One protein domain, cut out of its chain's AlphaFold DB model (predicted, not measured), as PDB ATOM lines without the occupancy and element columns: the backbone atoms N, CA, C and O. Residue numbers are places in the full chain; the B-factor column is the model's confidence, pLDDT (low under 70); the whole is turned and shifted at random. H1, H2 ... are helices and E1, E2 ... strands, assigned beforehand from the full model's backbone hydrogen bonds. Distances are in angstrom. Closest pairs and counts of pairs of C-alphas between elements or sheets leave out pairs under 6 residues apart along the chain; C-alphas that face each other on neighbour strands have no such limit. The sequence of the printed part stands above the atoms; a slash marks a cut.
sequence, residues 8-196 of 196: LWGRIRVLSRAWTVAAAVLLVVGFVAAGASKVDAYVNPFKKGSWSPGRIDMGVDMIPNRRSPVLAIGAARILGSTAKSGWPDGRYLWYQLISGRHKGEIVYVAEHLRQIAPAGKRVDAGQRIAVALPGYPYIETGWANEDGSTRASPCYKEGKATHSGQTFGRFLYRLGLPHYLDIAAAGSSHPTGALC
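AT A GLANCE: This is residues 8 to 196 of the 196 residues of an uncharacterized protein of Actinobacteria bacterium (UniProt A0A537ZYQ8). A body with little regular structure, a strongly twisted six-stranded sheet with H1 packed on one end part and a two-stranded sheet nearby, trails a long tail, residues 8 to 37, that sticks out. The 189 printed residues hold E1 to E8, then H1, class mixed, under half in named elements; both sheets, E1 E2 E8 E6 E5 E4 and E3 E7, are antiparallel. It is extended, radius of gyration of the C-alphas 27.6 A, spanning 109 by 42 by 33 A.

HOW THE PARTS SIT: E4, residues 76 to 82, E5, 92 to 97, and E6, 106 to 110, form a meander, each strand the antiparallel neighbour of the one before; N 79 and O 94, and N 95 and O 107, are 2.9 A apart, within hydrogen-bond range. E8, 139 to 144, is E6's neighbour, with N 108 and O 142 at 2.9 A. E2, 60 to 64, follows, N 60 and O 141 at 2.8 A, then edge strand E1, 51 to 56, N 54 and O 61 at 2.9 A. H1, 163 to 174, is on this sheet at a height of 6.3 A; its closest C-alphas to E8 are Phe 168 and Gly 142, 5.6 A. Every O i to N i+4 pair of H1 is within range. E3, 68 to 71, pairs with E7, 128 to 132, N 70 and O 130 at 2.9 A.

IN THESE COORDINATES: E1 begins at C-alpha 51 (220.285, 104.577, 103.022); H1, 16.6 A long, ends at C-alpha 174 (230.280, 106.237, 116.376). E4 is 17.5 A long.

THE WHOLE: The printed part has no cut; without residues 8 to 37 it spans 38 by 34 by 33 A. The links E6 to E7 and E8 to H1 are long. The model's pLDDT is under 70 in residues 8 to 40 and 178 to 186.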
ATOM      1  N   LEU A   8     215.606 197.598 138.245       41.31
ATOM      2  CA  LEU A   8     216.479 197.725 139.427       41.31
ATOM      3  C   LEU A   8     216.648 196.384 140.181       41.31
ATOM      4  O   LEU A   8     215.731 195.874 140.808       41.31
ATOM      5  N   TRP A   9     217.856 195.827 140.044       36.16
ATOM      6  CA  TRP A   9     218.763 195.295 141.075       36.16
ATOM      7  C   TRP A   9     218.205 194.567 142.311       36.16
ATOM      8  O   TRP A   9     217.515 195.159 143.132       36.16
ATOM      9  N   GLY A  10     218.750 193.371 142.595       34.28
ATOM     10  CA  GLY A  10     218.956 192.985 143.998       34.28
ATOM     11  C   GLY A  10     219.102 191.504 144.343       34.28
ATOM     12  O   GLY A  10     218.140 190.872 144.748       34.28
ATOM     13  N   ARG A  11     220.362 191.052 144.396       47.81
ATOM     14  CA  ARG A  11     220.917 190.056 145.340       47.81
ATOM     15  C   ARG A  11     220.576 188.571 145.139       47.81
ATOM     16  O   ARG A  11     219.616 188.022 145.668       47.81
ATOM     17  N   ILE A  12     221.552 187.906 144.524       43.53
ATOM     18  CA  ILE A  12     221.877 186.484 144.663       43.53
ATOM     19  C   ILE A  12     221.996 186.128 146.156       43.53
ATOM     20  O   ILE A  12     222.850 186.670 146.859       43.53
ATOM     21  N   ARG A  13     221.171 185.190 146.637       50.22
ATOM     22  CA  ARG A  13     221.460 184.412 147.849       50.22
ATOM     23  C   ARG A  13     221.825 182.996 147.436       50.22
ATOM     24  O   ARG A  13     220.986 182.229 146.980       50.22
ATOM     25  N   VAL A  14     223.099 182.680 147.626       46.34
ATOM     26  CA  VAL A  14     223.617 181.317 147.665       46.34
ATOM     27  C   VAL A  14     223.021 180.637 148.896       46.34
ATOM     28  O   VAL A  14     223.221 181.103 150.016       46.34
ATOM     29  N   LEU A  15     222.296 179.540 148.695       49.56
ATOM     30  CA  LEU A  15     222.008 178.569 149.746       49.56
ATOM     31  C   LEU A  15     222.478 177.205 149.260       49.56
ATOM     32  O   LEU A  15     221.781 176.470 148.566       49.56
ATOM     33  N   SER A  16     223.716 176.908 149.632       47.28
ATOM     34  CA  SER A  16     224.289 175.577 149.667       47.28
ATOM     35  C   SER A  16     223.541 174.738 150.702       47.28
ATOM     36  O   SER A  16     223.532 175.058 151.890       47.28
ATOM     37  N   ARG A  17     222.941 173.627 150.273       50.56
ATOM     38  CA  ARG A  17     222.684 172.494 151.165       50.56
ATOM     39  C   ARG A  17     223.102 171.209 150.472       50.56
ATOM     40  O   ARG A  17     222.666 170.897 149.369       50.56
ATOM     41  N   ALA A  18     224.042 170.560 151.144       45.56
ATOM     42  CA  ALA A  18     224.726 169.346 150.770       45.56
ATOM     43  C   ALA A  18     223.735 168.233 150.422       45.56
ATOM     44  O   ALA A  18     222.840 167.917 151.203       45.56
ATOM     45  N   TRP A  19     223.934 167.631 149.255       42.72
ATOM     46  CA  TRP A  19     223.345 166.345 148.925       42.72
ATOM     47  C   TRP A  19     224.294 165.274 149.442       42.72
ATOM     48  O   TRP A  19     225.401 165.104 148.933       42.72
ATOM     49  N   THR A  20     223.876 164.570 150.486       45.25
ATOM     50  CA  THR A  20     224.489 163.315 150.905       45.25
ATOM     51  C   THR A  20     224.245 162.306 149.783       45.25
ATOM     52  O   THR A  20     223.132 161.814 149.614       45.25
ATOM     53  N   VAL A  21     225.262 162.023 148.968       49.12
ATOM     54  CA  VAL A  21     225.205 160.916 148.006       49.12
ATOM     55  C   VAL A  21     225.419 159.633 148.801       49.12
ATOM     56  O   VAL A  21     226.541 159.297 149.170       49.12
ATOM     57  N   ALA A  22     224.334 158.924 149.106       49.94
ATOM     58  CA  ALA A  22     224.430 157.538 149.537       49.94
ATOM     59  C   ALA A  22     224.903 156.709 148.333       49.94
ATOM     60  O   ALA A  22     224.157 156.503 147.376       49.94
ATOM     61  N   ALA A  23     226.162 156.273 148.354       51.31
ATOM     62  CA  ALA A  23     226.685 155.325 147.383       51.31
ATOM     63  C   ALA A  23     226.035 153.955 147.633       51.31
ATOM     64  O   ALA A  23     226.436 153.214 148.530       51.31
ATOM     65  N   ALA A  24     225.011 153.620 146.851       50.06
ATOM     66  CA  ALA A  24     224.510 152.258 146.774       50.06
ATOM     67  C   ALA A  24     225.532 151.419 145.993       50.06
ATOM     68  O   ALA A  24     225.597 151.474 144.765       50.06
ATOM     69  N   VAL A  25     226.356 150.655 146.711       51.97
ATOM     70  CA  VAL A  25     227.177 149.598 146.116       51.97
ATOM     71  C   VAL A  25     226.228 148.471 145.712       51.97
ATOM     72  O   VAL A  25     225.890 147.605 146.517       51.97
ATOM     73  N   LEU A  26     225.754 148.500 144.464       49.44
ATOM     74  CA  LEU A  26     225.128 147.332 143.857       49.44
ATOM     75  C   LEU A  26     226.228 146.302 143.599       49.44
ATOM     76  O   LEU A  26     227.000 146.406 142.647       49.44
ATOM     77  N   LEU A  27     226.293 145.298 144.465       48.53
ATOM     78  CA  LEU A  27     227.071 144.095 144.229       48.53
ATOM     79  C   LEU A  27     226.325 143.292 143.154       48.53
ATOM     80  O   LEU A  27     225.468 142.461 143.447       48.53
ATOM     81  N   VAL A  28     226.591 143.607 141.884       55.50
ATOM     82  CA  VAL A  28     226.143 142.780 140.760       55.50
ATOM     83  C   VAL A  28     226.954 141.496 140.833       55.50
ATOM     84  O   VAL A  28     228.077 141.417 140.339       55.50
ATOM     85  N   VAL A  29     226.392 140.486 141.493       58.69
ATOM     86  CA  VAL A  29     226.858 139.109 141.359       58.69
ATOM     87  C   VAL A  29     226.539 138.703 139.925       58.69
ATOM     88  O   VAL A  29     225.445 138.239 139.608       58.69
ATOM     89  N   GLY A  30     227.480 138.973 139.026       49.84
ATOM     90  CA  GLY A  30     227.434 138.477 137.667       49.84
ATOM     91  C   GLY A  30     227.528 136.962 137.722       49.84
ATOM     92  O   GLY A  30     228.616 136.412 137.873       49.84
ATOM     93  N   PHE A  31     226.397 136.274 137.579       55.47
ATOM     94  CA  PHE A  31     226.431 134.917 137.064       55.47
ATOM     95  C   PHE A  31     226.962 135.019 135.638       55.47
ATOM     96  O   PHE A  31     226.220 135.276 134.691       55.47
ATOM     97  N   VAL A  32     228.273 134.839 135.483       58.53
ATOM     98  CA  VAL A  32     228.830 134.423 134.204       58.53
ATOM     99  C   VAL A  32     228.251 133.035 133.984       58.53
ATOM    100  O   VAL A  32     228.766 132.042 134.497       58.53
ATOM    101  N   ALA A  33     227.127 132.960 133.272       59.69
ATOM    102  CA  ALA A  33     226.760 131.734 132.601       59.69
ATOM    103  C   ALA A  33     227.926 131.455 131.656       59.69
ATOM    104  O   ALA A  33     228.030 132.057 130.587       59.69
ATOM    105  N   ALA A  34     228.860 130.613 132.101       56.19
ATOM    106  CA  ALA A  34     229.802 129.973 131.214       56.19
ATOM    107  C   ALA A  34     228.924 129.341 130.142       56.19
ATOM    108  O   ALA A  34     228.190 128.392 130.423       56.19
ATOM    109  N   GLY A  35     228.900 129.949 128.955       42.00
ATOM    110  CA  GLY A  35     228.257 129.344 127.811       42.00
ATOM    111  C   GLY A  35     228.894 127.977 127.702       42.00
ATOM    112  O   GLY A  35     230.082 127.884 127.390       42.00
ATOM    113  N   ALA A  36     228.144 126.931 128.053       47.38
ATOM    114  CA  ALA A  36     228.533 125.583 127.720       47.38
ATOM    115  C   ALA A  36     228.818 125.666 126.229       47.38
ATOM    116  O   ALA A  36     227.911 125.971 125.449       47.38
ATOM    117  N   SER A  37     230.093 125.539 125.853       45.41
ATOM    118  CA  SER A  37     230.451 125.393 124.454       45.41
ATOM    119  C   SER A  37     229.540 124.284 123.988       45.41
ATOM    120  O   SER A  37     229.622 123.181 124.535       45.41
ATOM    121  N   LYS A  38     228.581 124.594 123.109       47.56
ATOM    122  CA  LYS A  38     227.788 123.555 122.476       47.56
ATOM    123  C   LYS A  38     228.865 122.661 121.896       47.56
ATOM    124  O   LYS A  38     229.633 123.107 121.048       47.56
ATOM    125  N   VAL A  39     229.064 121.486 122.488       50.94
ATOM    126  CA  VAL A  39     229.946 120.493 121.903       50.94
ATOM    127  C   VAL A  39     229.236 120.230 120.596       50.94
ATOM    128  O   VAL A  39     228.180 119.604 120.614       50.94
ATOM    129  N   ASP A  40     229.691 120.878 119.523       56.59
ATOM    130  CA  ASP A  40     229.062 120.798 118.216       56.59
ATOM    131  C   ASP A  40     229.097 119.327 117.841       56.59
ATOM    132  O   ASP A  40     230.131 118.767 117.466       56.59
ATOM    133  N   ALA A  41     227.972 118.675 118.104       84.56
ATOM    134  CA  ALA A  41     227.864 117.245 118.030       84.56
ATOM    135  C   ALA A  41     227.862 116.886 116.555       84.56
ATOM    136  O   ALA A  41     227.102 117.442 115.759       84.56
ATOM    137  N   TYR A  42     228.727 115.948 116.195       94.88
ATOM    138  CA  TYR A  42     228.637 115.338 114.888       94.88
ATOM    139  C   TYR A  42     227.313 114.589 114.765       94.88
ATOM    140  O   TYR A  42     226.872 113.924 115.704       94.88
ATOM    141  N   VAL A  43     226.689 114.692 113.599       94.88
ATOM    142  CA  VAL A  43     225.443 114.006 113.274       94.88
ATOM    143  C   VAL A  43     225.711 112.891 112.279       94.88
ATOM    144  O   VAL A  43     226.605 112.995 111.439       94.88
ATOM    145  N   ASN A  44     224.896 111.839 112.327       92.94
ATOM    146  CA  ASN A  44     224.873 110.853 111.255       92.94
ATOM    147  C   ASN A  44     224.440 111.543 109.946       92.94
ATOM    148  O   ASN A  44     223.304 112.026 109.876       92.94
ATOM    149  N   PRO A  45     225.290 111.584 108.902       93.56
ATOM    150  CA  PRO A  45     224.936 112.237 107.645       93.56
ATOM    151  C   PRO A  45     223.880 111.450 106.848       93.56
ATOM    152  O   PRO A  45     223.309 111.977 105.891       93.56
ATOM    153  N   PHE A  46     223.581 110.211 107.260       89.75
ATOM    154  CA  PHE A  46     222.689 109.276 106.587       89.75
ATOM    155  C   PHE A  46     221.456 108.972 107.439       89.75
ATOM    156  O   PHE A  46     221.477 108.192 108.392       89.75
ATOM    157  N   LYS A  47     220.323 109.580 107.072       86.00
ATOM    158  CA  LYS A  47     219.038 109.344 107.743       86.00
ATOM    159  C   LYS A  47     218.647 107.858 107.695       86.00
ATOM    160  O   LYS A  47     218.442 107.311 106.611       86.00
ATOM    161  N   LYS A  48     218.449 107.234 108.861       83.12
ATOM    162  CA  LYS A  48     218.001 105.834 108.993       83.12
ATOM    163  C   LYS A  48     216.831 105.514 108.045       83.12
ATOM    164  O   LYS A  48     215.872 106.279 107.953       83.12
ATOM    165  N   GLY A  49     216.930 104.390 107.332       85.94
ATOM    166  CA  GLY A  49     215.922 103.904 106.379       85.94
ATOM    167  C   GLY A  49     215.969 104.539 104.982       85.94
ATOM    168  O   GLY A  49     215.404 103.982 104.045       85.94
ATOM    169  N   SER A  50     216.658 105.669 104.796       91.19
ATOM    170  CA  SER A  50     216.870 106.262 103.462       91.19
ATOM    171  C   SER A  50     218.125 105.743 102.758       91.19
ATOM    172  O   SER A  50     218.311 106.026 101.577       91.19
ATOM    173  N   TRP A  51     218.972 105.010 103.478       93.44
ATOM    174  CA  TRP A  51     220.285 104.577 103.022       93.44
ATOM    175  C   TRP A  51     220.512 103.113 103.369       93.44
ATOM    176  O   TRP A  51     220.096 102.662 104.440       93.44
ATOM    177  N   SER A  52     221.207 102.423 102.478       91.44
ATOM    178  CA  SER A  52     221.760 101.093 102.685       91.44
ATOM    179  C   SER A  52     223.291 101.181 102.654       91.44
ATOM    180  O   SER A  52     223.836 102.044 101.960       91.44
ATOM    181  N   PRO A  53     223.995 100.354 103.438       87.19
ATOM    182  CA  PRO A  53     225.452 100.295 103.401       87.19
ATOM    183  C   PRO A  53     225.936  99.728 102.058       87.19
ATOM    184  O   PRO A  53     225.286  98.845 101.494       87.19
ATOM    185  N   GLY A  54     227.064 100.230 101.562       88.19
ATOM    186  CA  GLY A  54     227.852  99.586 100.514       88.19
ATOM    187  C   GLY A  54     229.131  98.962 101.088       88.19
ATOM    188  O   GLY A  54     229.115  98.416 102.193       88.19
ATOM    189  N   ARG A  55     230.232  99.018 100.334       90.56
ATOM    190  CA  ARG A  55     231.544  98.501 100.733       90.56
ATOM    191  C   ARG A  55     232.369  99.561 101.471       90.56
ATOM    192  O   ARG A  55     231.968 100.711 101.644       90.56
ATOM    193  N   ILE A  56     233.544  99.135 101.919       91.62
ATOM    194  CA  ILE A  56     234.631 100.024 102.322       91.62
ATOM    195  C   ILE A  56     235.673  99.963 101.215       91.62
ATOM    196  O   ILE A  56     236.142  98.869 100.907       91.62
ATOM    197  N   ASP A  57     236.071 101.125 100.714       93.12
ATOM    198  CA  ASP A  57     237.117 101.290  99.707       93.12
ATOM    199  C   ASP A  57     238.130 102.341 100.192       93.12
ATOM    200  O   ASP A  57     238.804 102.147 101.217       93.12
ATOM    201  N   MET A  58     238.241 103.480  99.506       95.62
ATOM    202  CA  MET A  58     239.028 104.633  99.964       95.62
ATOM    203  C   MET A  58     238.350 105.327 101.160       95.62
ATOM    204  O   MET A  58     239.010 105.946 102.002       95.62
ATOM    205  N   GLY A  59     237.034 105.169 101.224       95.50
ATOM    206  CA  GLY A  59     236.066 105.643 102.190       95.50
ATOM    207  C   GLY A  59     235.004 104.567 102.421       95.50
ATOM    208  O   GLY A  59     235.310 103.378 102.514       95.50
ATOM    209  N   VAL A  60     233.756 104.997 102.558       94.88
ATOM    210  CA  VAL A  60     232.584 104.154 102.787       94.88
ATOM    211  C   VAL A  60     231.549 104.444 101.710       94.88
ATOM    212  O   VAL A  60     231.086 105.585 101.587       94.88
ATOM    213  N   ASP A  61     231.156 103.401 100.988       94.38
ATOM    214  CA  ASP A  61     230.072 103.464 100.020       94.38
ATOM    215  C   ASP A  61     228.729 103.519 100.740       94.38
ATOM    216  O   ASP A  61     228.458 102.772 101.689       94.38
ATOM    217  N   MET A  62     227.838 104.365 100.240       94.44
ATOM    218  CA  MET A  62     226.481 104.490 100.745       94.44
ATOM    219  C   MET A  62     225.488 104.486  99.593       94.44
ATOM    220  O   MET A  62     225.581 105.265  98.649       94.44
ATOM    221  N   ILE A  63     224.477 103.630  99.712       95.31
ATOM    222  CA  ILE A  63     223.464 103.406  98.689       95.31
ATOM    223  C   ILE A  63     222.194 104.165  99.090       95.31
ATOM    224  O   ILE A  63     221.501 103.756 100.026       95.31
ATOM    225  N   PRO A  64     221.844 105.280  98.429       96.12
ATOM    226  CA  PRO A  64     220.577 105.955  98.688       96.12
ATOM    227  C   PRO A  64     219.408 105.115  98.148       96.12
ATOM    228  O   PRO A  64     219.280 104.910  96.945       96.12
ATOM    229  N   ASN A  65     218.491 104.693  99.025       95.38
ATOM    230  CA  ASN A  65     217.290 103.919  98.651       95.38
ATOM    231  C   ASN A  65     216.277 104.752  97.843       95.38
ATOM    232  O   ASN A  65     215.351 104.243  97.222       95.38
ATOM    233  N   ARG A  66     216.426 106.072  97.916       95.81
ATOM    234  CA  ARG A  66     215.654 107.101  97.223       95.81
ATOM    235  C   ARG A  66     216.499 108.360  97.182       95.81
ATOM    236  O   ARG A  66     217.468 108.473  97.933       95.81
ATOM    237  N   ARG A  67     216.077 109.353  96.400       97.06
ATOM    238  CA  ARG A  67     216.695 110.683  96.419       97.06
ATOM    239  C   ARG A  67     216.795 111.195  97.858       97.06
ATOM    240  O   ARG A  67     215.769 111.394  98.510       97.06
ATOM    241  N   SER A  68     218.017 111.384  98.345       97.25
ATOM    242  CA  SER A  68     218.277 111.615  99.769       97.25
ATOM    243  C   SER A  68     219.268 112.755  99.980       97.25
ATOM    244  O   SER A  68     220.214 112.901  99.205       97.25
ATOM    245  N   PRO A  69     219.067 113.606 101.000       97.31
ATOM    246  CA  PRO A  69     220.028 114.651 101.315       97.31
ATOM    247  C   PRO A  69     221.297 114.035 101.912       97.31
ATOM    248  O   PRO A  69     221.206 113.177 102.786       97.31
ATOM    249  N   VAL A  70     222.457 114.523 101.474       97.19
ATOM    250  CA  VAL A  70     223.729 114.327 102.179       97.19
ATOM    251  C   VAL A  70     223.897 115.505 103.128       97.19
ATOM    252  O   VAL A  70     223.832 116.663 102.694       97.19
ATOM    253  N   LEU A  71     224.058 115.223 104.419       97.62
ATOM    254  CA  LEU A  71     224.199 116.247 105.452       97.62
ATOM    255  C   LEU A  71     225.672 116.443 105.821       97.62
ATOM    256  O   LEU A  71     226.447 115.490 105.808       97.62
ATOM    257  N   ALA A  72     226.051 117.666 106.185       98.19
ATOM    258  CA  ALA A  72     227.337 117.924 106.816       98.19
ATOM    259  C   ALA A  72     227.408 117.175 108.149       98.19
ATOM    260  O   ALA A  72     226.525 117.325 108.996       98.19
ATOM    261  N   ILE A  73     228.465 116.385 108.339       98.00
ATOM    262  CA  ILE A  73     228.662 115.609 109.571       98.00
ATOM    263  C   ILE A  73     228.804 116.532 110.787       98.00
ATOM    264  O   ILE A  73     228.284 116.232 111.854       98.00
ATOM    265  N   GLY A  74     229.491 117.661 110.634       97.62
ATOM    266  CA  GLY A  74     229.711 118.651 111.684       97.62
ATOM    267  C   GLY A  74     229.669 120.064 111.129       97.62
ATOM    268  O   GLY A  74     229.510 120.246 109.919       97.62
ATOM    269  N   ALA A  75     229.871 121.054 112.002       98.00
ATOM    270  CA  ALA A  75     230.137 122.405 111.532       98.00
ATOM    271  C   ALA A  75     231.393 122.380 110.649       98.00
ATOM    272  O   ALA A  75     232.421 121.798 111.023       98.00
ATOM    273  N   ALA A  76     231.301 122.974 109.463       98.38
ATOM    274  CA  ALA A  76     232.324 122.829 108.442       98.38
ATOM    275  C   ALA A  76     232.430 124.027 107.497       98.38
ATOM    276  O   ALA A  76     231.512 124.836 107.345       98.38
ATOM    277  N   ARG A  77     233.569 124.090 106.805       98.75
ATOM    278  CA  ARG A  77     233.780 124.933 105.625       98.75
ATOM    279  C   ARG A  77     233.963 124.039 104.404       98.75
ATOM    280  O   ARG A  77     234.872 123.212 104.395       98.75
ATOM    281  N   ILE A  78     233.142 124.232 103.373       98.81
ATOM    282  CA  ILE A  78     233.353 123.595 102.070       98.81
ATOM    283  C   ILE A  78     234.638 124.169 101.472       98.81
ATOM    284  O   ILE A  78     234.735 125.380 101.263       98.81
ATOM    285  N   LEU A  79     235.625 123.313 101.229       98.81
ATOM    286  CA  LEU A  79     236.904 123.713 100.646       98.81
ATOM    287  C   LEU A  79     236.830 123.699  99.120       98.81
ATOM    288  O   LEU A  79     237.329 124.617  98.475       98.81
ATOM    289  N   GLY A  80     236.132 122.716  98.554       98.56
ATOM    290  CA  GLY A  80     235.959 122.605  97.116       98.56
ATOM    291  C   GLY A  80     234.782 121.732  96.708       98.56
ATOM    292  O   GLY A  80     234.248 120.941  97.487       98.56
ATOM    293  N   SER A  81     234.364 121.917  95.460       98.12
ATOM    294  CA  SER A  81     233.295 121.160  94.816       98.12
ATOM    295  C   SER A  81     233.486 121.179  93.305       98.12
ATOM    296  O   SER A  81     233.782 122.235  92.747       98.12
ATOM    297  N   THR A  82     233.269 120.057  92.628       97.44
ATOM    298  CA  THR A  82     233.388 119.956  91.172       97.44
ATOM    299  C   THR A  82     232.352 119.008  90.571       97.44
ATOM    300  O   THR A  82     231.736 118.185  91.244       97.44
ATOM    301  N   ALA A  83     232.146 119.190  89.271       96.50
ATOM    302  CA  ALA A  83     231.308 118.390  88.389       96.50
ATOM    303  C   ALA A  83     232.120 117.550  87.389       96.50
ATOM    304  O   ALA A  83     231.531 116.924  86.511       96.50
ATOM    305  N   LYS A  84     233.453 117.640  87.452       95.69
ATOM    306  CA  LYS A  84     234.391 117.082  86.473       95.69
ATOM    307  C   LYS A  84     235.590 116.416  87.160       95.69
ATOM    308  O   LYS A  84     236.728 116.635  86.761       95.69
ATOM    309  N   SER A  85     235.363 115.690  88.252       96.12
ATOM    310  CA  SER A  85     236.410 114.877  88.880       96.12
ATOM    311  C   SER A  85     236.675 113.589  88.094       96.12
ATOM    312  O   SER A  85     235.876 113.212  87.243       96.12
ATOM    313  N   GLY A  86     237.743 112.871  88.450       94.75
ATOM    314  CA  GLY A  86     237.994 111.508  87.963       94.75
ATOM    315  C   GLY A  86     237.071 110.428  88.550       94.75
ATOM    316  O   GLY A  86     237.101 109.300  88.076       94.75
ATOM    317  N   TRP A  87     236.258 110.756  89.560       96.38
ATOM    318  CA  TRP A  87     235.252 109.847  90.123       96.38
ATOM    319  C   TRP A  87     234.116 109.545  89.133       96.38
ATOM    320  O   TRP A  87     233.769 110.426  88.336       96.38
ATOM    321  N   PRO A  88     233.479 108.362  89.210       96.00
ATOM    322  CA  PRO A  88     232.230 108.070  88.501       96.00
ATOM    323  C   PRO A  88     231.182 109.195  88.643       96.00
ATOM    324  O   PRO A  88     231.089 109.831  89.684       96.00
ATOM    325  N   ASP A  89     230.418 109.502  87.582       96.50
ATOM    326  CA  ASP A  89     229.488 110.664  87.475       96.50
ATOM    327  C   ASP A  89     230.145 112.062  87.652       96.50
ATOM    328  O   ASP A  89     229.493 113.094  87.478       96.50
ATOM    329  N   GLY A  90     231.451 112.133  87.933       96.62
ATOM    330  CA  GLY A  90     232.268 113.348  87.942       96.62
ATOM    331  C   GLY A  90     232.000 114.315  89.098       96.62
ATOM    332  O   GLY A  90     232.639 115.369  89.169       96.62
ATOM    333  N   ARG A  91     231.053 114.025  89.995       98.19
ATOM    334  CA  ARG A  91     230.694 114.940  91.083       98.19
ATOM    335  C   ARG A  91     231.534 114.661  92.310       98.19
ATOM    336  O   ARG A  91     231.752 113.517  92.691       98.19
ATOM    337  N   TYR A  92     231.958 115.733  92.959       98.38
ATOM    338  CA  TYR A  92     232.825 115.624  94.116       98.38
ATOM    339  C   TYR A  92     232.750 116.893  94.955       98.38
ATOM    340  O   TYR A  92     232.632 117.992  94.409       98.38
ATOM    341  N   LEU A  93     232.829 116.763  96.272       98.69
ATOM    342  CA  LEU A  93     232.989 117.882  97.195       98.69
ATOM    343  C   LEU A  93     233.834 117.453  98.388       98.69
ATOM    344  O   LEU A  93     233.794 116.291  98.786       98.69
ATOM    345  N   TRP A  94     234.557 118.395  98.984       98.81
ATOM    346  CA  TRP A  94     235.283 118.154 100.224       98.81
ATOM    347  C   TRP A  94     235.195 119.354 101.156       98.81
ATOM    348  O   TRP A  94     235.092 120.511 100.732       98.81
ATOM    349  N   TYR A  95     235.184 119.073 102.452       98.88
ATOM    350  CA  TYR A  95     234.974 120.074 103.485       98.88
ATOM    351  C   TYR A  95     235.795 119.778 104.729       98.88
ATOM    352  O   TYR A  95     235.998 118.624 105.096       98.88
ATOM    353  N   GLN A  96     236.237 120.837 105.398       98.81
ATOM    354  CA  GLN A  96     236.977 120.752 106.650       98.81
ATOM    355  C   GLN A  96     236.029 120.925 107.829       98.81
ATOM    356  O   GLN A  96     235.272 121.899 107.877       98.81
ATOM    357  N   LEU A  97     236.105 120.015 108.797       98.50
ATOM    358  CA  LEU A  97     235.423 120.148 110.081       98.50
ATOM    359  C   LEU A  97     236.093 121.261 110.896       98.50
ATOM    360  O   LEU A  97     237.307 121.258 111.079       98.50
ATOM    361  N   ILE A  98     235.319 122.224 111.397       97.75
ATOM    362  CA  ILE A  98     235.867 123.402 112.101       97.75
ATOM    363  C   ILE A  98     235.687 123.349 113.623       97.75
ATOM    364  O   ILE A  98     236.270 124.166 114.341       97.75
ATOM    365  N   SER A  99     234.940 122.366 114.121       95.38
ATOM    366  CA  SER A  99     234.717 122.104 115.544       95.38
ATOM    367  C   SER A  99     234.639 120.600 115.831       95.38
ATOM    368  O   SER A  99     234.682 119.775 114.913       95.38
ATOM    369  N   GLY A 100     234.575 120.243 117.119       94.31
ATOM    370  CA  GLY A 100     234.518 118.862 117.603       94.31
ATOM    371  C   GLY A 100     235.869 118.135 117.608       94.31
ATOM    372  O   GLY A 100     236.916 118.706 117.308       94.31
ATOM    373  N   ARG A 101     235.843 116.845 117.970       94.06
ATOM    374  CA  ARG A 101     237.051 116.007 118.122       94.06
ATOM    375  C   ARG A 101     237.844 115.797 116.826       94.06
ATOM    376  O   ARG A 101     239.041 115.594 116.895       94.06
ATOM    377  N   HIS A 102     237.188 115.876 115.674       96.50
ATOM    378  CA  HIS A 102     237.773 115.748 114.336       96.50
ATOM    379  C   HIS A 102     238.039 117.125 113.686       96.50
ATOM    380  O   HIS A 102     238.116 117.243 112.466       96.50
ATOM    381  N   LYS A 103     238.147 118.205 114.479       97.00
ATOM    382  CA  LYS A 103     238.462 119.550 113.969       97.00
ATOM    383  C   LYS A 103     239.760 119.537 113.155       97.00
ATOM    384  O   LYS A 103     240.781 119.032 113.607       97.00
ATOM    385  N   GLY A 104     239.723 120.175 111.990       97.56
ATOM    386  CA  GLY A 104     240.836 120.270 111.049       97.56
ATOM    387  C   GLY A 104     240.850 119.151 110.012       97.56
ATOM    388  O   GLY A 104     241.431 119.342 108.946       97.56
ATOM    389  N   GLU A 105     240.165 118.036 110.272       98.38
ATOM    390  CA  GLU A 105     240.077 116.915 109.342       98.38
ATOM    391  C   GLU A 105     239.112 117.207 108.197       98.38
ATOM    392  O   GLU A 105     238.166 117.995 108.324       98.38
ATOM    393  N   ILE A 106     239.372 116.563 107.060       98.75
ATOM    394  CA  ILE A 106     238.724 116.875 105.793       98.75
ATOM    395  C   ILE A 106     237.988 115.644 105.299       98.75
ATOM    396  O   ILE A 106     238.551 114.555 105.207       98.75
ATOM    397  N   VAL A 107     236.714 115.838 104.982       98.81
ATOM    398  CA  VAL A 107     235.808 114.799 104.503       98.81
ATOM    399  C   VAL A 107     235.504 115.051 103.038       98.81
ATOM    400  O   VAL A 107     235.210 116.191 102.675       98.81
ATOM    401  N   TYR A 108     235.524 114.006 102.214       98.81
ATOM    402  CA  TYR A 108     234.985 114.055 100.857       98.81
ATOM    403  C   TYR A 108     233.632 113.357 100.746       98.81
ATOM    404  O   TYR A 108     233.295 112.475 101.538       98.81
ATOM    405  N   VAL A 109     232.875 113.743  99.720       98.62
ATOM    406  CA  VAL A 109     231.718 113.008  99.207       98.62
ATOM    407  C   VAL A 109     231.797 113.021  97.684       98.62
ATOM    408  O   VAL A 109     231.922 114.091  97.080       98.62
ATOM    409  N   ALA A 110     231.726 111.845  97.077       98.38
ATOM    410  CA  ALA A 110     231.911 111.637  95.651       98.38
ATOM    411  C   ALA A 110     230.658 111.072  94.965       98.38
ATOM    412  O   ALA A 110     229.702 110.637  95.608       98.38
ATOM    413  N   GLU A 111     230.722 111.067  93.638       97.19
ATOM    414  CA  GLU A 111     229.899 110.296  92.712       97.19
ATOM    415  C   GLU A 111     228.476 110.797  92.457       97.19
ATOM    416  O   GLU A 111     228.312 111.874  91.896       97.19
ATOM    417  N   HIS A 112     227.421 110.038  92.763       97.75
ATOM    418  CA  HIS A 112     226.078 110.274  92.224       97.75
ATOM    419  C   HIS A 112     225.327 111.407  92.954       97.75
ATOM    420  O   HIS A 112     224.284 111.219  93.592       97.75
ATOM    421  N   LEU A 113     225.865 112.627  92.860       98.38
ATOM    422  CA  LEU A 113     225.461 113.810  93.620       98.38
ATOM    423  C   LEU A 113     224.845 114.904  92.739       98.38
ATOM    424  O   LEU A 113     225.261 115.177  91.617       98.38
ATOM    425  N   ARG A 114     223.877 115.643  93.274       98.12
ATOM    426  CA  ARG A 114     223.316 116.870  92.684       98.12
ATOM    427  C   ARG A 114     223.224 117.959  93.748       98.12
ATOM    428  O   ARG A 114     223.284 117.670  94.937       98.12
ATOM    429  N   GLN A 115     223.032 119.208  93.319       97.88
ATOM    430  CA  GLN A 115     222.860 120.361  94.223       97.88
ATOM    431  C   GLN A 115     223.989 120.473  95.266       97.88
ATOM    432  O   GLN A 115     223.738 120.643  96.458       97.88
ATOM    433  N   ILE A 116     225.229 120.320  94.799       98.31
ATOM    434  CA  ILE A 116     226.429 120.348  95.635       98.31
ATOM    435  C   ILE A 116     226.649 121.762  96.172       98.31
ATOM    436  O   ILE A 116     226.573 122.741  95.430       98.31
ATOM    437  N   ALA A 117     226.921 121.860  97.469       98.50
ATOM    438  CA  ALA A 117     227.303 123.101  98.113       98.50
ATOM    439  C   ALA A 117     228.619 123.639  97.515       98.50
ATOM    440  O   ALA A 117     229.578 122.877  97.399       98.50
ATOM    441  N   PRO A 118     228.689 124.934  97.161       98.19
ATOM    442  CA  PRO A 118     229.886 125.510  96.563       98.19
ATOM    443  C   PRO A 118     231.008 125.708  97.590       98.19
ATOM    444  O   PRO A 118     230.755 125.864  98.790       98.19
ATOM    445  N   ALA A 119     232.244 125.772  97.089       98.31
ATOM    446  CA  ALA A 119     233.427 126.166  97.852       98.31
ATOM    447  C   ALA A 119     233.222 127.491  98.611       98.31
ATOM    448  O   ALA A 119     232.509 128.387  98.161       98.31
ATOM    449  N   GLY A 120     233.844 127.610  99.784       98.25
ATOM    450  CA  GLY A 120     233.750 128.782 100.657       98.25
ATOM    451  C   GLY A 120     232.503 128.821 101.545       98.25
ATOM    452  O   GLY A 120     232.485 129.561 102.531       98.25
ATOM    453  N   LYS A 121     231.479 128.002 101.270       98.56
ATOM    454  CA  LYS A 121     230.274 127.939 102.105       98.56
ATOM    455  C   LYS A 121     230.600 127.394 103.502       98.56
ATOM    456  O   LYS A 121     231.226 126.343 103.634       98.56
ATOM    457  N   ARG A 122     230.118 128.077 104.545       98.50
ATOM    458  CA  ARG A 122     230.044 127.530 105.909       98.50
ATOM    459  C   ARG A 122     228.719 126.807 106.112       98.50
ATOM    460  O   ARG A 122     227.688 127.264 105.616       98.50
ATOM    461  N   VAL A 123     228.768 125.683 106.810       98.06
ATOM    462  CA  VAL A 123     227.599 124.854 107.109       98.06
ATOM    463  C   VAL A 123     227.630 124.380 108.550       98.06
ATOM    464  O   VAL A 123     228.705 124.119 109.088       98.06
ATOM    465  N   ASP A 124     226.451 124.239 109.143       97.69
ATOM    466  CA  ASP A 124     226.287 123.621 110.456       97.69
ATOM    467  C   ASP A 124     226.133 122.100 110.335       97.69
ATOM    468  O   ASP A 124     225.762 121.573 109.278       97.69
ATOM    469  N   ALA A 125     226.369 121.386 111.439       97.00
ATOM    470  CA  ALA A 125     226.082 119.957 111.524       97.00
ATOM    471  C   ALA A 125     224.616 119.682 111.141       97.00
ATOM    472  O   ALA A 125     223.694 120.323 111.644       97.00
ATOM    473  N   GLY A 126     224.387 118.731 110.234       96.38
ATOM    474  CA  GLY A 126     223.049 118.380 109.753       96.38
ATOM    475  C   GLY A 126     222.522 119.254 108.618       96.38
ATOM    476  O   GLY A 126     221.477 118.937 108.049       96.38
ATOM    477  N   GLN A 127     223.229 120.313 108.222       97.75
ATOM    478  CA  GLN A 127     222.842 121.090 107.051       97.75
ATOM    479  C   GLN A 127     223.132 120.305 105.766       97.75
ATOM    480  O   GLN A 127     224.177 119.678 105.614       97.75
ATOM    481  N   ARG A 128     222.215 120.358 104.795       98.12
ATOM    482  CA  ARG A 128     222.391 119.690 103.499       98.12
ATOM    483  C   ARG A 128     223.556 120.292 102.703       98.12
ATOM    484  O   ARG A 128     223.563 121.497 102.435       98.12
ATOM    485  N   ILE A 129     224.464 119.430 102.249       98.44
ATOM    486  CA  ILE A 129     225.622 119.776 101.405       98.44
ATOM    487  C   ILE A 129     225.538 119.204  99.989       98.44
ATOM    488  O   ILE A 129     226.205 119.711  99.096       98.44
ATOM    489  N   ALA A 130     224.706 118.190  99.769       98.19
ATOM    490  CA  ALA A 130     224.387 117.665  98.447       98.19
ATOM    491  C   ALA A 130     223.073 116.870  98.490       98.19
ATOM    492  O   ALA A 130     222.455 116.683  99.544       98.19
ATOM    493  N   VAL A 131     222.643 116.387  97.332       98.31
ATOM    494  CA  VAL A 131     221.559 115.421  97.169       98.31
ATOM    495  C   VAL A 131     222.115 114.208  96.441       98.31
ATOM    496  O   VAL A 131     222.533 114.344  95.296       98.31
ATOM    497  N   ALA A 132     222.089 113.040  97.073       98.19
ATOM    498  CA  ALA A 132     222.443 111.786  96.425       98.19
ATOM    499  C   ALA A 132     221.245 111.216  95.659       98.19
ATOM    500  O   ALA A 132     220.089 111.334  96.098       98.19
ATOM    501  N   LEU A 133     221.525 110.620  94.506       97.81
ATOM    502  CA  LEU A 133     220.534 109.967  93.659       97.81
ATOM    503  C   LEU A 133     220.632 108.438  93.794       97.81
ATOM    504  O   LEU A 133     221.739 107.920  93.920       97.81
ATOM    505  N   PRO A 134     219.498 107.712  93.779       96.56
ATOM    506  CA  PRO A 134     219.504 106.254  93.726       96.56
ATOM    507  C   PRO A 134     220.099 105.750  92.404       96.56
ATOM    508  O   PRO A 134     219.998 106.419  91.375       96.56
ATOM    509  N   GLY A 135     220.658 104.540  92.442       95.94
ATOM    510  CA  GLY A 135     221.299 103.887  91.298       95.94
ATOM    511  C   GLY A 135     222.816 104.089  91.251       95.94
ATOM    512  O   GLY A 135     223.344 105.071  91.780       95.94
ATOM    513  N   TYR A 136     223.504 103.140  90.614       94.62
ATOM    514  CA  TYR A 136     224.956 103.166  90.411       94.62
ATOM    515  C   TYR A 136     225.391 104.489  89.740       94.62
ATOM    516  O   TYR A 136     224.671 104.962  88.854       94.62
ATOM    517  N   PRO A 137     226.520 105.112  90.132       96.00
ATOM    518  CA  PRO A 137     227.586 104.592  91.006       96.00
ATOM    519  C   PRO A 137     227.322 104.636  92.520       96.00
ATOM    520  O   PRO A 137     228.118 104.106  93.274       96.00
ATOM    521  N   TYR A 138     226.167 105.140  92.970       96.25
ATOM    522  CA  TYR A 138     225.910 105.463  94.382       96.25
ATOM    523  C   TYR A 138     226.816 106.606  94.866       96.25
ATOM    524  O   TYR A 138     227.047 107.543  94.104       96.25
ATOM    525  N   ILE A 139     227.195 106.637  96.145       97.62
ATOM    526  CA  ILE A 139     228.144 107.629  96.658       97.62
ATOM    527  C   ILE A 139     229.220 106.944  97.486       97.62
ATOM    528  O   ILE A 139     228.930 105.980  98.191       97.62
ATOM    529  N   GLU A 140     230.398 107.552  97.519       97.31
ATOM    530  CA  GLU A 140     231.454 107.221  98.469       97.31
ATOM    531  C   GLU A 140     231.809 108.458  99.303       97.31
ATOM    532  O   GLU A 140     231.849 109.589  98.805       97.31
ATOM    533  N   THR A 141     232.051 108.268 100.599       98.31
ATOM    534  CA  THR A 141     232.498 109.336 101.502       98.31
ATOM    535  C   THR A 141     233.631 108.865 102.402       98.31
ATOM    536  O   THR A 141     233.625 107.738 102.887       98.31
ATOM    537  N   GLY A 142     234.623 109.718 102.637       97.75
ATOM    538  CA  GLY A 142     235.821 109.317 103.366       97.75
ATOM    539  C   GLY A 142     236.710 110.485 103.764       97.75
ATOM    540  O   GLY A 142     236.328 111.651 103.658       97.75
ATOM    541  N   TRP A 143     237.925 110.164 104.205       98.44
ATOM    542  CA  TRP A 143     238.943 111.161 104.529       98.44
ATOM    543  C   TRP A 143     239.659 111.681 103.280       98.44
ATOM    544  O   TRP A 143     240.059 110.908 102.406       98.44
ATOM    545  N   ALA A 144     239.886 112.989 103.235       98.44
ATOM    546  CA  ALA A 144     240.617 113.677 102.177       98.44
ATOM    547  C   ALA A 144     241.770 114.524 102.732       98.44
ATOM    548  O   ALA A 144     241.881 114.756 103.937       98.44
ATOM    549  N   ASN A 145     242.629 114.970 101.823       97.75
ATOM    550  CA  ASN A 145     243.642 115.990 102.047       97.75
ATOM    551  C   ASN A 145     243.083 117.382 101.691       97.75
ATOM    552  O   ASN A 145     241.964 117.519 101.190       97.75
ATOM    553  N   GLU A 146     243.859 118.436 101.956       96.56
ATOM    554  CA  GLU A 146     243.432 119.829 101.745       96.56
ATOM    555  C   GLU A 146     243.122 120.164 100.282       96.56
ATOM    556  O   GLU A 146     242.156 120.877  99.992       96.56
ATOM    557  N   ASP A 147     243.866 119.555  99.362       96.31
ATOM    558  CA  ASP A 147     243.670 119.655  97.914       96.31
ATOM    559  C   ASP A 147     242.450 118.869  97.395       96.31
ATOM    560  O   ASP A 147     242.136 118.920  96.206       96.31
ATOM    561  N   GLY A 148     241.750 118.149  98.274       96.50
ATOM    562  CA  GLY A 148     240.603 117.320  97.933       96.50
ATOM    563  C   GLY A 148     240.959 115.921  97.445       96.50
ATOM    564  O   GLY A 148     240.043 115.127  97.243       96.50
ATOM    565  N   SER A 149     242.238 115.564  97.293       96.94
ATOM    566  CA  SER A 149     242.626 114.174  97.031       96.94
ATOM    567  C   SER A 149     242.184 113.282  98.192       96.94
ATOM    568  O   SER A 149     242.268 113.668  99.360       96.94
ATOM    569  N   THR A 150     241.677 112.083  97.904       97.06
ATOM    570  CA  THR A 150     241.338 111.153  98.985       97.06
ATOM    571  C   THR A 150     242.614 110.659  99.646       97.06
ATOM    572  O   THR A 150     243.621 110.392  98.981       97.06
ATOM    573  N   ARG A 151     242.584 110.503 100.971       96.75
ATOM    574  CA  ARG A 151     243.758 110.097 101.752       96.75
ATOM    575  C   ARG A 151     244.324 108.747 101.290       96.75
ATOM    576  O   ARG A 151     245.535 108.557 101.284       96.75
ATOM    577  N   ALA A 152     243.455 107.824 100.883       96.62
ATOM    578  CA  ALA A 152     243.827 106.493 100.407       96.62
ATOM    579  C   ALA A 152     244.306 106.443  98.942       96.62
ATOM    580  O   ALA A 152     244.822 105.405  98.523       96.62
ATOM    581  N   SER A 153     244.177 107.529  98.165       95.00
ATOM    582  CA  SER A 153     244.538 107.545  96.733       95.00
ATOM    583  C   SER A 153     245.928 107.021  96.383       95.00
ATOM    584  O   SER A 153     246.016 106.286  95.400       95.00
ATOM    585  N   PRO A 154     246.991 107.244  97.178       95.44
ATOM    586  CA  PRO A 154     248.318 106.749  96.817       95.44
ATOM    587  C   PRO A 154     248.466 105.219  96.855       95.44
ATOM    588  O   PRO A 154     249.432 104.689  96.315       95.44
ATOM    589  N   CYS A 155     247.561 104.495  97.523       93.62
ATOM    590  CA  CYS A 155     247.703 103.055  97.781       93.62
ATOM    591  C   CYS A 155     246.453 102.226  97.454       93.62
ATOM    592  O   CYS A 155     246.428 101.012  97.721       93.62
ATOM    593  N   TYR A 156     245.414 102.871  96.926       95.00
ATOM    594  CA  TYR A 156     244.157 102.227  96.582       95.00
ATOM    595  C   TYR A 156     244.290 101.366  95.323       95.00
ATOM    596  O   TYR A 156     245.022 101.682  94.385       95.00
ATOM    597  N   LYS A 157     243.553 100.260  95.331       93.31
ATOM    598  CA  LYS A 157     243.256  99.407  94.183       93.31
ATOM    599  C   LYS A 157     241.778  99.061  94.294       93.31
ATOM    600  O   LYS A 157     241.308  98.905  95.417       93.31
ATOM    601  N   GLU A 158     241.086  98.939  93.168       89.75
ATOM    602  CA  GLU A 158     239.636  98.729  93.159       89.75
ATOM    603  C   GLU A 158     239.193  97.597  94.103       89.75
ATOM    604  O   GLU A 158     239.762  96.502  94.064       89.75
ATOM    605  N   GLY A 159     238.203  97.876  94.960       84.81
ATOM    606  CA  GLY A 159     237.653  96.932  95.938       84.81
ATOM    607  C   GLY A 159     238.476  96.764  97.223       84.81
ATOM    608  O   GLY A 159     238.187  95.876  98.031       84.81
ATOM    609  N   LYS A 160     239.552  97.539  97.409       90.12
ATOM    610  CA  LYS A 160     240.406  97.452  98.598       90.12
ATOM    611  C   LYS A 160     239.816  98.263  99.748       90.12
ATOM    612  O   LYS A 160     239.939  99.485  99.760       90.12
ATOM    613  N   ALA A 161     239.384  97.571 100.801       91.75
ATOM    614  CA  ALA A 161     239.057  98.178 102.090       91.75
ATOM    615  C   ALA A 161     240.303  98.780 102.769       91.75
ATOM    616  O   ALA A 161     241.018  98.107 103.517       91.75
ATOM    617  N   THR A 162     240.587 100.052 102.491       93.81
ATOM    618  CA  THR A 162     241.782 100.745 102.991       93.81
ATOM    619  C   THR A 162     241.677 101.083 104.477       93.81
ATOM    620  O   THR A 162     240.582 101.250 105.014       93.81
ATOM    621  N   HIS A 163     242.813 101.270 105.160       93.12
ATOM    622  CA  HIS A 163     242.825 101.795 106.532       93.12
ATOM    623  C   HIS A 163     242.112 103.153 106.637       93.12
ATOM    624  O   HIS A 163     241.394 103.407 107.606       93.12
ATOM    625  N   SER A 164     242.234 104.013 105.620       95.00
ATOM    626  CA  SER A 164     241.485 105.279 105.560       95.00
ATOM    627  C   SER A 164     239.970 105.047 105.508       95.00
ATOM    628  O   SER A 164     239.247 105.628 106.319       95.00
ATOM    629  N   GLY A 165     239.496 104.135 104.655       94.44
ATOM    630  CA  GLY A 165     238.087 103.740 104.609       94.44
ATOM    631  C   GLY A 165     237.600 103.159 105.937       94.44
ATOM    632  O   GLY A 165     236.557 103.556 106.454       94.44
ATOM    633  N   GLN A 166     238.405 102.309 106.577       92.62
ATOM    634  CA  GLN A 166     238.081 101.725 107.881       92.62
ATOM    635  C   GLN A 166     238.013 102.770 109.007       92.62
ATOM    636  O   GLN A 166     237.094 102.735 109.826       92.62
ATOM    637  N   THR A 167     238.963 103.710 109.080       94.31
ATOM    638  CA  THR A 167     238.926 104.794 110.088       94.31
ATOM    639  C   THR A 167     237.697 105.681 109.902       94.31
ATOM    640  O   THR A 167     237.064 106.046 110.896       94.31
ATOM    641  N   PHE A 168     237.317 105.980 108.656       95.25
ATOM    642  CA  PHE A 168     236.102 106.738 108.366       95.25
ATOM    643  C   PHE A 168     234.836 105.944 108.706       95.25
ATOM    644  O   PHE A 168     233.924 106.467 109.342       95.25
ATOM    645  N   GLY A 169     234.804 104.649 108.395       93.12
ATOM    646  CA  GLY A 169     233.717 103.766 108.806       93.12
ATOM    647  C   GLY A 169     233.556 103.699 110.327       93.12
ATOM    648  O   GLY A 169     232.438 103.823 110.822       93.12
ATOM    649  N   ARG A 170     234.654 103.650 111.100       92.06
ATOM    650  CA  ARG A 170     234.605 103.787 112.574       92.06
ATOM    651  C   ARG A 170     234.067 105.139 113.019       92.06
ATOM    652  O   ARG A 170     233.387 105.219 114.044       92.06
ATOM    653  N   PHE A 171     234.378 106.209 112.288       93.81
ATOM    654  CA  PHE A 171     233.817 107.522 112.575       93.81
ATOM    655  C   PHE A 171     232.296 107.503 112.410       93.81
ATOM    656  O   PHE A 171     231.604 107.796 113.381       93.81
ATOM    657  N   LEU A 172     231.785 107.069 111.254       92.25
ATOM    658  CA  LEU A 172     230.346 106.962 110.983       92.25
ATOM    659  C   LEU A 172     229.631 106.007 111.946       92.25
ATOM    660  O   LEU A 172     228.532 106.310 112.415       92.25
ATOM    661  N   TYR A 173     230.273 104.895 112.300       89.38
ATOM    662  CA  TYR A 173     229.772 103.946 113.288       89.38
ATOM    663  C   TYR A 173     229.504 104.626 114.644       89.38
ATOM    664  O   TYR A 173     228.413 104.510 115.201       89.38
ATOM    665  N   ARG A 174     230.446 105.448 115.134       88.94
ATOM    666  CA  ARG A 174     230.280 106.237 116.376       88.94
ATOM    667  C   ARG A 174     229.178 107.297 116.287       88.94
ATOM    668  O   ARG A 174     228.776 107.826 117.318       88.94
ATOM    669  N   LEU A 175     228.704 107.622 115.083       90.19
ATOM    670  CA  LEU A 175     227.569 108.520 114.852       90.19
ATOM    671  C   LEU A 175     226.237 107.764 114.743       90.19
ATOM    672  O   LEU A 175     225.203 108.379 114.494       90.19
ATOM    673  N   GLY A 176     226.237 106.444 114.935       87.25
ATOM    674  CA  GLY A 176     225.041 105.610 114.867       87.25
ATOM    675  C   GLY A 176     224.716 105.112 113.461       87.25
ATOM    676  O   GLY A 176     223.567 104.741 113.205       87.25
ATOM    677  N   LEU A 177     225.687 105.105 112.535       84.12
ATOM    678  CA  LEU A 177     225.557 104.284 111.334       84.12
ATOM    679  C   LEU A 177     225.646 102.809 111.769       84.12
ATOM    680  O   LEU A 177     226.608 102.455 112.451       84.12
ATOM    681  N   PRO A 178     224.648 101.960 111.480       67.19
ATOM    682  CA  PRO A 178     224.594 100.655 112.126       67.19
ATOM    683  C   PRO A 178     225.699  99.708 111.635       67.19
ATOM    684  O   PRO A 178     226.282  99.911 110.573       67.19
ATOM    685  N   HIS A 179     225.939  98.666 112.432       57.47
ATOM    686  CA  HIS A 179     227.037  97.683 112.396       57.47
ATOM    687  C   HIS A 179     227.269  96.899 111.092       57.47
ATOM    688  O   HIS A 179     228.083  95.990 111.078       57.47
ATOM    689  N   TYR A 180     226.576  97.210 110.003       56.59
ATOM    690  CA  TYR A 180     226.631  96.437 108.758       56.59
ATOM    691  C   TYR A 180     228.002  96.477 108.063       56.59
ATOM    692  O   TYR A 180     228.239  95.749 107.107       56.59
ATOM    693  N   LEU A 181     228.886  97.356 108.531       61.50
ATOM    694  CA  LEU A 181     230.308  97.313 108.266       61.50
ATOM    695  C   LEU A 181     230.914  96.610 109.486       61.50
ATOM    696  O   LEU A 181     230.996  97.243 110.539       61.50
ATOM    697  N   ASP A 182     231.338  95.348 109.381       57.62
ATOM    698  CA  ASP A 182     232.006  94.574 110.454       57.62
ATOM    699  C   ASP A 182     233.383  95.156 110.865       57.62
ATOM    700  O   ASP A 182     234.302  94.465 111.306       57.62
ATOM    701  N   ILE A 183     233.556  96.471 110.740       58.81
ATOM    702  CA  ILE A 183     234.631  97.225 111.350       58.81
ATOM    703  C   ILE A 183     234.344  97.204 112.844       58.81
ATOM    704  O   ILE A 183     233.545  97.995 113.354       58.81
ATOM    705  N   ALA A 184     234.983  96.275 113.549       50.19
ATOM    706  CA  ALA A 184     234.997  96.268 115.001       50.19
ATOM    707  C   ALA A 184     235.178  97.713 115.497       50.19
ATOM    708  O   ALA A 184     236.094  98.414 115.067       50.19
ATOM    709  N   ALA A 185     234.292  98.171 116.388       62.06
ATOM    710  CA  ALA A 185     234.267  99.527 116.955       62.06
ATOM    711  C   ALA A 185     235.611  99.988 117.575       62.06
ATOM    712  O   ALA A 185     235.783 101.158 117.941       62.06
ATOM    713  N   ALA A 186     236.550  99.051 117.708       69.94
ATOM    714  CA  ALA A 186     237.903  99.214 118.186       69.94
ATOM    715  C   ALA A 186     238.803  99.968 117.191       69.94
ATOM    716  O   ALA A 186     238.727  99.810 115.975       69.94
ATOM    717  N   GLY A 187     239.714 100.768 117.736       84.56
ATOM    718  CA  GLY A 187     240.704 101.521 116.969       84.56
ATOM    719  C   GLY A 187     240.353 102.997 116.775       84.56
ATOM    720  O   GLY A 187     239.308 103.500 117.199       84.56
ATOM    721  N   SER A 188     241.279 103.728 116.159       89.94
ATOM    722  CA  SER A 188     241.132 105.168 115.940       89.94
ATOM    723  C   SER A 188     240.097 105.458 114.853       89.94
ATOM    724  O   SER A 188     240.084 104.800 113.809       89.94
ATOM    725  N   SER A 189     239.248 106.462 115.080       92.56
ATOM    726  CA  SER A 189     238.417 107.055 114.025       92.56
ATOM    727  C   SER A 189     239.084 108.265 113.375       92.56
ATOM    728  O   SER A 189     238.460 108.900 112.542       92.56
ATOM    729  N   HIS A 190     240.304 108.629 113.784       94.19
ATOM    730  CA  HIS A 190     241.058 109.716 113.166       94.19
ATOM    731  C   HIS A 190     241.789 109.214 111.910       94.19
ATOM    732  O   HIS A 190     242.254 108.066 111.908       94.19
ATOM    733  N   PRO A 191     241.953 110.060 110.878       93.00
ATOM    734  CA  PRO A 191     242.773 109.795 109.704       93.00
ATOM    735  C   PRO A 191     244.257 109.852 110.083       93.00
ATOM    736  O   PRO A 191     244.989 110.773 109.733       93.00
ATOM    737  N   THR A 192     244.713 108.866 110.845       90.00
ATOM    738  CA  THR A 192     246.090 108.747 111.334       90.00
ATOM    739  C   THR A 192     246.629 107.353 111.049       90.00
ATOM    740  O   THR A 192     245.865 106.386 111.009       90.00
ATOM    741  N   GLY A 193     247.951 107.243 110.920       88.50
ATOM    742  CA  GLY A 193     248.622 105.992 110.578       88.50
ATOM    743  C   GLY A 193     248.682 105.748 109.071       88.50
ATOM    744  O   GLY A 193     248.547 106.686 108.276       88.50
ATOM    745  N   ALA A 194     248.916 104.484 108.714       85.56
ATOM    746  CA  ALA A 194     249.058 104.033 107.335       85.56
ATOM    747  C   ALA A 194     247.814 104.377 106.496       85.56
ATOM    748  O   ALA A 194     246.705 104.470 107.010       85.56
ATOM    749  N   LEU A 195     247.993 104.643 105.203       87.31
ATOM    750  CA  LEU A 195     246.887 105.042 104.314       87.31
ATOM    751  C   LEU A 195     245.993 103.842 103.965       87.31
ATOM    752  O   LEU A 195     244.765 103.963 103.888       87.31
ATOM    753  N   CYS A 196     246.661 102.704 103.808       83.50
ATOM    754  CA  CYS A 196     246.187 101.350 103.640       83.50
ATOM    755  C   CYS A 196     246.935 100.492 104.670       83.50
ATOM    756  O   CYS A 196     246.335  99.493 105.086       83.50
TER     757      CYS A 196